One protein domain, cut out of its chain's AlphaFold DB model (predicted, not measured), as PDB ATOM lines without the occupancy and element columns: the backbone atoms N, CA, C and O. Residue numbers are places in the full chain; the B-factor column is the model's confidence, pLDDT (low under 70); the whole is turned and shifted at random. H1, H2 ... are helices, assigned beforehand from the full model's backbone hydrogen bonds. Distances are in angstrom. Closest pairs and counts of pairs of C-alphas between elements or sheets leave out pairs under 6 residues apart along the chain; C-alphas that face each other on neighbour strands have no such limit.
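AT A GLANCE: This is residues 45 to 94 of the 210 residues of an uncharacterized protein of Vitrella brassicaformis (strain CCMP3155) (UniProt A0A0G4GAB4). The longer helix, H2, starts near the middle of a shorter one, H1, and runs away from it at nearly a right angle, while both ends of the printed part stick out freely, residues 45 to 59 and 83 to 94. The printed part has 50 residues with two named helices, H1 then H2, and no named strand; it is all helix by class, though only 21 residues are in named elements. It is loose, with a radius of gyration of the C-alphas of 13.8 A, and flat, spanning 40 by 31 by 16 A.

HOW THE PARTS SIT: H2, residues 77 to 88, and H1, residues 57 to 65, are close but not clearly touching; their closest C-alphas, of Thr 77 and Val 61, are 6.2 A apart. Their lines stand about perpendicular, at 78 degrees. Every O i to N i+4 pair is within hydrogen-bond range in H2, and 4 of 5 in H1.

IN THESE COORDINATES: H2 measures 16.1 A from C-alpha 77 to C-alpha 88 at (198.251, 190.456, 269.115). H1 measures 13.1 A from C-alpha 57 at (178.886, 185.303, 271.011) to C-alpha 65.

THE WHOLE: The C-alphas farthest apart, of Phe 45 and Pro 94, are 39.7 A apart. The link from H1 to H2 is long, 11 residues. The printed part has no cut. Residues 45, 71 and 72 are under 70 in pLDDT.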
ATOM      1  N   PHE A  45     170.612 168.195 269.761       69.62
ATOM      2  CA  PHE A  45     170.388 169.083 270.900       69.62
ATOM      3  C   PHE A  45     171.475 168.938 271.977       69.62
ATOM      4  O   PHE A  45     171.899 169.938 272.541       69.62
ATOM      5  N   TRP A  46     171.965 167.720 272.228       73.06
ATOM      6  CA  TRP A  46     173.037 167.459 273.197       73.06
ATOM      7  C   TRP A  46     174.435 167.828 272.678       73.06
ATOM      8  O   TRP A  46     175.305 168.168 273.475       73.06
ATOM      9  N   LEU A  47     174.667 167.774 271.362       81.69
ATOM     10  CA  LEU A  47     175.945 168.166 270.754       81.69
ATOM     11  C   LEU A  47     176.126 169.689 270.667       81.69
ATOM     12  O   LEU A  47     177.258 170.164 270.598       81.69
ATOM     13  N   GLN A  48     175.036 170.459 270.649       81.31
ATOM     14  CA  GLN A  48     175.098 171.919 270.631       81.31
ATOM     15  C   GLN A  48     175.033 172.466 272.058       81.31
ATOM     16  O   GLN A  48     174.094 172.188 272.800       81.31
ATOM     17  N   ILE A  49     176.011 173.292 272.442       83.06
ATOM     18  CA  ILE A  49     175.961 174.003 273.725       83.06
ATOM     19  C   ILE A  49     174.741 174.930 273.703       83.06
ATOM     20  O   ILE A  49     174.656 175.839 272.875       83.06
ATOM     21  N   HIS A  50     173.792 174.689 274.610       84.12
ATOM     22  CA  HIS A  50     172.587 175.503 274.725       84.12
ATOM     23  C   HIS A  50     172.950 176.972 274.991       84.12
ATOM     24  O   HIS A  50     173.766 177.270 275.863       84.12
ATOM     25  N   ASN A  51     172.326 177.897 274.254       87.31
ATOM     26  CA  ASN A  51     172.518 179.337 274.423       87.31
ATOM     27  C   ASN A  51     171.314 179.970 275.151       87.31
ATOM     28  O   ASN A  51     170.367 180.402 274.484       87.31
ATOM     29  N   PRO A  52     171.328 180.056 276.496       87.69
ATOM     30  CA  PRO A  52     170.187 180.555 277.263       87.69
ATOM     31  C   PRO A  52     169.926 182.050 277.045       87.69
ATOM     32  O   PRO A  52     168.781 182.486 277.102       87.69
ATOM     33  N   THR A  53     170.961 182.839 276.744       84.62
ATOM     34  CA  THR A  53     170.834 184.292 276.550       84.62
ATOM     35  C   THR A  53     170.286 184.660 275.174       84.62
ATOM     36  O   THR A  53     169.985 185.824 274.939       84.62
ATOM     37  N   ARG A  54     170.180 183.698 274.241       89.38
ATOM     38  CA  ARG A  54     169.724 183.897 272.848       89.38
ATOM     39  C   ARG A  54     170.471 184.998 272.078       89.38
ATOM     40  O   ARG A  54     170.015 185.437 271.028       89.38
ATOM     41  N   MET A  55     171.642 185.396 272.568       91.19
ATOM     42  CA  MET A  55     172.514 186.392 271.953       91.19
ATOM     43  C   MET A  55     173.718 185.700 271.312       91.19
ATOM     44  O   MET A  55     174.274 184.770 271.913       91.19
ATOM     45  N   PRO A  56     174.154 186.124 270.115       93.19
ATOM     46  CA  PRO A  56     175.363 185.584 269.510       93.19
ATOM     47  C   PRO A  56     176.591 185.931 270.366       93.19
ATOM     48  O   PRO A  56     176.577 186.856 271.179       93.19
ATOM     49  N   PHE A  57     177.669 185.162 270.202       90.44
ATOM     50  CA  PHE A  57     178.886 185.303 271.011       90.44
ATOM     51  C   PHE A  57     179.457 186.729 270.978       90.44
ATOM     52  O   PHE A  57     179.678 187.314 272.033       90.44
ATOM     53  N   TRP A  58     179.614 187.319 269.791       91.81
ATOM     54  CA  TRP A  58     180.222 188.643 269.637       91.81
ATOM     55  C   TRP A  58     179.387 189.786 270.211       91.81
ATOM     56  O   TRP A  58     179.963 190.705 270.786       91.81
ATOM     57  N   SER A  59     178.054 189.710 270.139       92.69
ATOM     58  CA  SER A  59     177.190 190.702 270.795       92.69
ATOM     59  C   SER A  59     177.366 190.667 272.310       92.69
ATOM     60  O   SER A  59     177.504 191.719 272.916       92.69
ATOM     61  N   ARG A  60     177.484 189.473 272.911       88.75
ATOM     62  CA  ARG A  60     177.776 189.349 274.349       88.75
ATOM     63  C   ARG A  60     179.144 189.907 274.719       88.75
ATOM     64  O   ARG A  60     179.263 190.569 275.740       88.75
ATOM     65  N   VAL A  61     180.168 189.646 273.901       89.44
ATOM     66  CA  VAL A  61     181.501 190.229 274.121       89.44
ATOM     67  C   VAL A  61     181.415 191.752 274.089       89.44
ATOM     68  O   VAL A  61     181.953 192.394 274.984       89.44
ATOM     69  N   TRP A  62     180.724 192.318 273.095       89.38
ATOM     70  CA  TRP A  62     180.573 193.761 272.916       89.38
ATOM     71  C   TRP A  62     179.793 194.420 274.057       89.38
ATOM     72  O   TRP A  62     180.293 195.360 274.663       89.38
ATOM     73  N   GLU A  63     178.607 193.908 274.393       89.00
ATOM     74  CA  GLU A  63     177.755 194.445 275.463       89.00
ATOM     75  C   GLU A  63     178.470 194.439 276.817       89.00
ATOM     76  O   GLU A  63     178.448 195.440 277.531       89.00
ATOM     77  N   GLN A  64     179.203 193.362 277.124       87.50
ATOM     78  CA  GLN A  64     179.961 193.274 278.369       87.50
ATOM     79  C   GLN A  64     181.068 194.324 278.484       87.50
ATOM     80  O   GLN A  64     181.460 194.631 279.599       87.50
ATOM     81  N   GLN A  65     181.552 194.938 277.399       85.94
ATOM     82  CA  GLN A  65     182.550 196.012 277.522       85.94
ATOM     83  C   GLN A  65     181.978 197.284 278.157       85.94
ATOM     84  O   GLN A  65     182.724 198.066 278.745       85.94
ATOM     85  N   PHE A  66     180.662 197.479 278.053       87.25
ATOM     86  CA  PHE A  66     179.960 198.648 278.581       87.25
ATOM     87  C   PHE A  66     179.354 198.398 279.967       87.25
ATOM     88  O   PHE A  66     178.848 199.325 280.598       87.25
ATOM     89  N   GLU A  67     179.425 197.164 280.472       83.81
ATOM     90  CA  GLU A  67     179.070 196.842 281.849       83.81
ATOM     91  C   GLU A  67     180.182 197.282 282.815       83.81
ATOM     92  O   GLU A  67     181.384 197.152 282.552       83.81
ATOM     93  N   ASN A  68     179.791 197.798 283.982       76.88
ATOM     94  CA  ASN A  68     180.752 198.278 284.971       76.88
ATOM     95  C   ASN A  68     181.680 197.132 285.434       76.88
ATOM     96  O   ASN A  68     181.209 196.066 285.829       76.88
ATOM     97  N   ARG A  69     182.997 197.387 285.444       71.38
ATOM     98  CA  ARG A  69     184.079 196.466 285.858       71.38
ATOM     99  C   ARG A  69     184.349 195.255 284.952       71.38
ATOM    100  O   ARG A  69     185.013 194.333 285.413       71.38
ATOM    101  N   GLN A  70     183.903 195.239 283.696       75.38
ATOM    102  CA  GLN A  70     184.090 194.076 282.807       75.38
ATOM    103  C   GLN A  70     185.197 194.233 281.742       75.38
ATOM    104  O   GLN A  70     185.797 193.230 281.363       75.38
ATOM    105  N   LEU A  71     185.562 195.460 281.337       67.25
ATOM    106  CA  LEU A  71     186.572 195.748 280.288       67.25
ATOM    107  C   LEU A  71     187.959 195.110 280.543       67.25
ATOM    108  O   LEU A  71     188.679 194.782 279.607       67.25
ATOM    109  N   LEU A  72     188.321 194.910 281.813       68.81
ATOM    110  CA  LEU A  72     189.510 194.176 282.288       68.81
ATOM    111  C   LEU A  72     189.190 193.429 283.597       68.81
ATOM    112  O   LEU A  72     190.024 193.289 284.490       68.81
ATOM    113  N   GLY A  73     187.925 193.035 283.747       74.12
ATOM    114  CA  GLY A  73     187.414 192.390 284.948       74.12
ATOM    115  C   GLY A  73     187.764 190.910 285.046       74.12
ATOM    116  O   GLY A  73     188.364 190.318 284.154       74.12
ATOM    117  N   LEU A  74     187.301 190.285 286.130       78.88
ATOM    118  CA  LEU A  74     187.361 188.829 286.316       78.88
ATOM    119  C   LEU A  74     186.205 188.081 285.625       78.88
ATOM    120  O   LEU A  74     186.136 186.855 285.711       78.88
ATOM    121  N   GLY A  75     185.283 188.786 284.956       84.00
ATOM    122  CA  GLY A  75     184.286 188.148 284.096       84.00
ATOM    123  C   GLY A  75     184.947 187.469 282.898       84.00
ATOM    124  O   GLY A  75     186.058 187.819 282.521       84.00
ATOM    125  N   TRP A  76     184.281 186.491 282.280       86.06
ATOM    126  CA  TRP A  76     184.882 185.640 281.240       86.06
ATOM    127  C   TRP A  76     185.415 186.408 280.011       86.06
ATOM    128  O   TRP A  76     186.348 185.936 279.357       86.06
ATOM    129  N   THR A  77     184.868 187.591 279.705       88.31
ATOM    130  CA  THR A  77     185.360 188.470 278.631       88.31
ATOM    131  C   THR A  77     186.720 189.086 278.939       88.31
ATOM    132  O   THR A  77     187.505 189.269 278.013       88.31
ATOM    133  N   GLY A  78     187.052 189.329 280.210       86.06
ATOM    134  CA  GLY A  78     188.338 189.894 280.627       86.06
ATOM    135  C   GLY A  78     189.534 188.996 280.277       86.06
ATOM    136  O   GLY A  78     190.413 189.433 279.525       86.06
ATOM    137  N   PRO A  79     189.579 187.721 280.722       88.31
ATOM    138  CA  PRO A  79     190.602 186.765 280.309       88.31
ATOM    139  C   PRO A  79     190.611 186.518 278.799       88.31
ATOM    140  O   PRO A  79     191.685 186.412 278.214       88.31
ATOM    141  N   PHE A  80     189.442 186.462 278.151       88.94
ATOM    142  CA  PHE A  80     189.350 186.301 276.697       88.94
ATOM    143  C   PHE A  80     190.038 187.454 275.948       88.94
ATOM    144  O   PHE A  80     190.880 187.208 275.084       88.94
ATOM    145  N   LEU A  81     189.736 188.704 276.307       88.69
ATOM    146  CA  LEU A  81     190.349 189.886 275.700       88.69
ATOM    147  C   LEU A  81     191.825 190.018 276.057       88.69
ATOM    148  O   LEU A  81     192.622 190.381 275.199       88.69
ATOM    149  N   THR A  82     192.209 189.654 277.280       87.94
ATOM    150  CA  THR A  82     193.621 189.588 277.673       87.94
ATOM    151  C   THR A  82     194.382 188.600 276.792       87.94
ATOM    152  O   THR A  82     195.434 188.938 276.262       87.94
ATOM    153  N   MET A  83     193.839 187.401 276.563       89.06
ATOM    154  CA  MET A  83     194.459 186.410 275.679       89.06
ATOM    155  C   MET A  83     194.508 186.882 274.226       89.06
ATOM    156  O   MET A  83     195.518 186.676 273.556       89.06
ATOM    157  N   ALA A  84     193.459 187.552 273.743       89.19
ATOM    158  CA  ALA A  84     193.462 188.159 272.417       89.19
ATOM    159  C   ALA A  84     194.543 189.246 272.299       89.19
ATOM    160  O   ALA A  84     195.286 189.268 271.323       89.19
ATOM    161  N   LEU A  85     194.695 190.098 273.316       90.12
ATOM    162  CA  LEU A  85     195.728 191.129 273.361       90.12
ATOM    163  C   LEU A  85     197.130 190.513 273.383       90.12
ATOM    164  O   LEU A  85     197.984 190.925 272.606       90.12
ATOM    165  N   VAL A  86     197.358 189.480 274.195       91.00
ATOM    166  CA  VAL A  86     198.629 188.737 274.223       91.00
ATOM    167  C   VAL A  86     198.903 188.038 272.884       91.00
ATOM    168  O   VAL A  86     200.049 187.962 272.448       91.00
ATOM    169  N   ALA A  87     197.877 187.548 272.188       89.94
ATOM    170  CA  ALA A  87     198.047 187.005 270.845       89.94
ATOM    171  C   ALA A  87     198.459 188.097 269.838       89.94
ATOM    172  O   ALA A  87     199.314 187.847 268.989       89.94
ATOM    173  N   LEU A  88     197.911 189.311 269.966       90.44
ATOM    174  CA  LEU A  88     198.251 190.456 269.115       90.44
ATOM    175  C   LEU A  88     199.667 190.995 269.351       90.44
ATOM    176  O   LEU A  88     200.262 191.527 268.418       90.44
ATOM    177  N   THR A  89     200.242 190.838 270.549       91.44
ATOM    178  CA  THR A  89     201.627 191.279 270.807       91.44
ATOM    179  C   THR A  89     202.679 190.439 270.079       91.44
ATOM    180  O   THR A  89     203.847 190.818 270.046       91.44
ATOM    181  N   GLY A  90     202.300 189.290 269.508       85.50
ATOM    182  CA  GLY A  90     203.238 188.376 268.860       85.50
ATOM    183  C   GLY A  90     204.045 187.525 269.843       85.50
ATOM    184  O   GLY A  90     204.955 186.819 269.418       85.50
ATOM    185  N   MET A  91     203.696 187.520 271.137       87.81
ATOM    186  CA  MET A  91     204.371 186.701 272.155       87.81
ATOM    187  C   MET A  91     204.312 185.195 271.846       87.81
ATOM    188  O   MET A  91     205.237 184.457 272.175       87.81
ATOM    189  N   TYR A  92     203.243 184.742 271.183       87.50
ATOM    190  CA  TYR A  92     203.086 183.363 270.704       87.50
ATOM    191  C   TYR A  92     203.528 183.159 269.244       87.50
ATOM    192  O   TYR A  92     203.340 182.076 268.686       87.50
ATOM    193  N   GLY A  93     204.085 184.192 268.608       86.81
ATOM    194  CA  GLY A  93     204.630 184.110 267.260       86.81
ATOM    195  C   GLY A  93     205.904 183.257 267.199       86.81
ATOM    196  O   GLY A  93     206.540 182.996 268.225       86.81
ATOM    197  N   PRO A  94     206.301 182.790 266.003       87.00
ATOM    198  CA  PRO A  94     207.586 182.127 265.837       87.00
ATOM    199  C   PRO A  94     208.728 183.093 266.174       87.00
ATOM    200  O   PRO A  94     208.659 184.285 265.875       87.00
TER     201      PRO A  94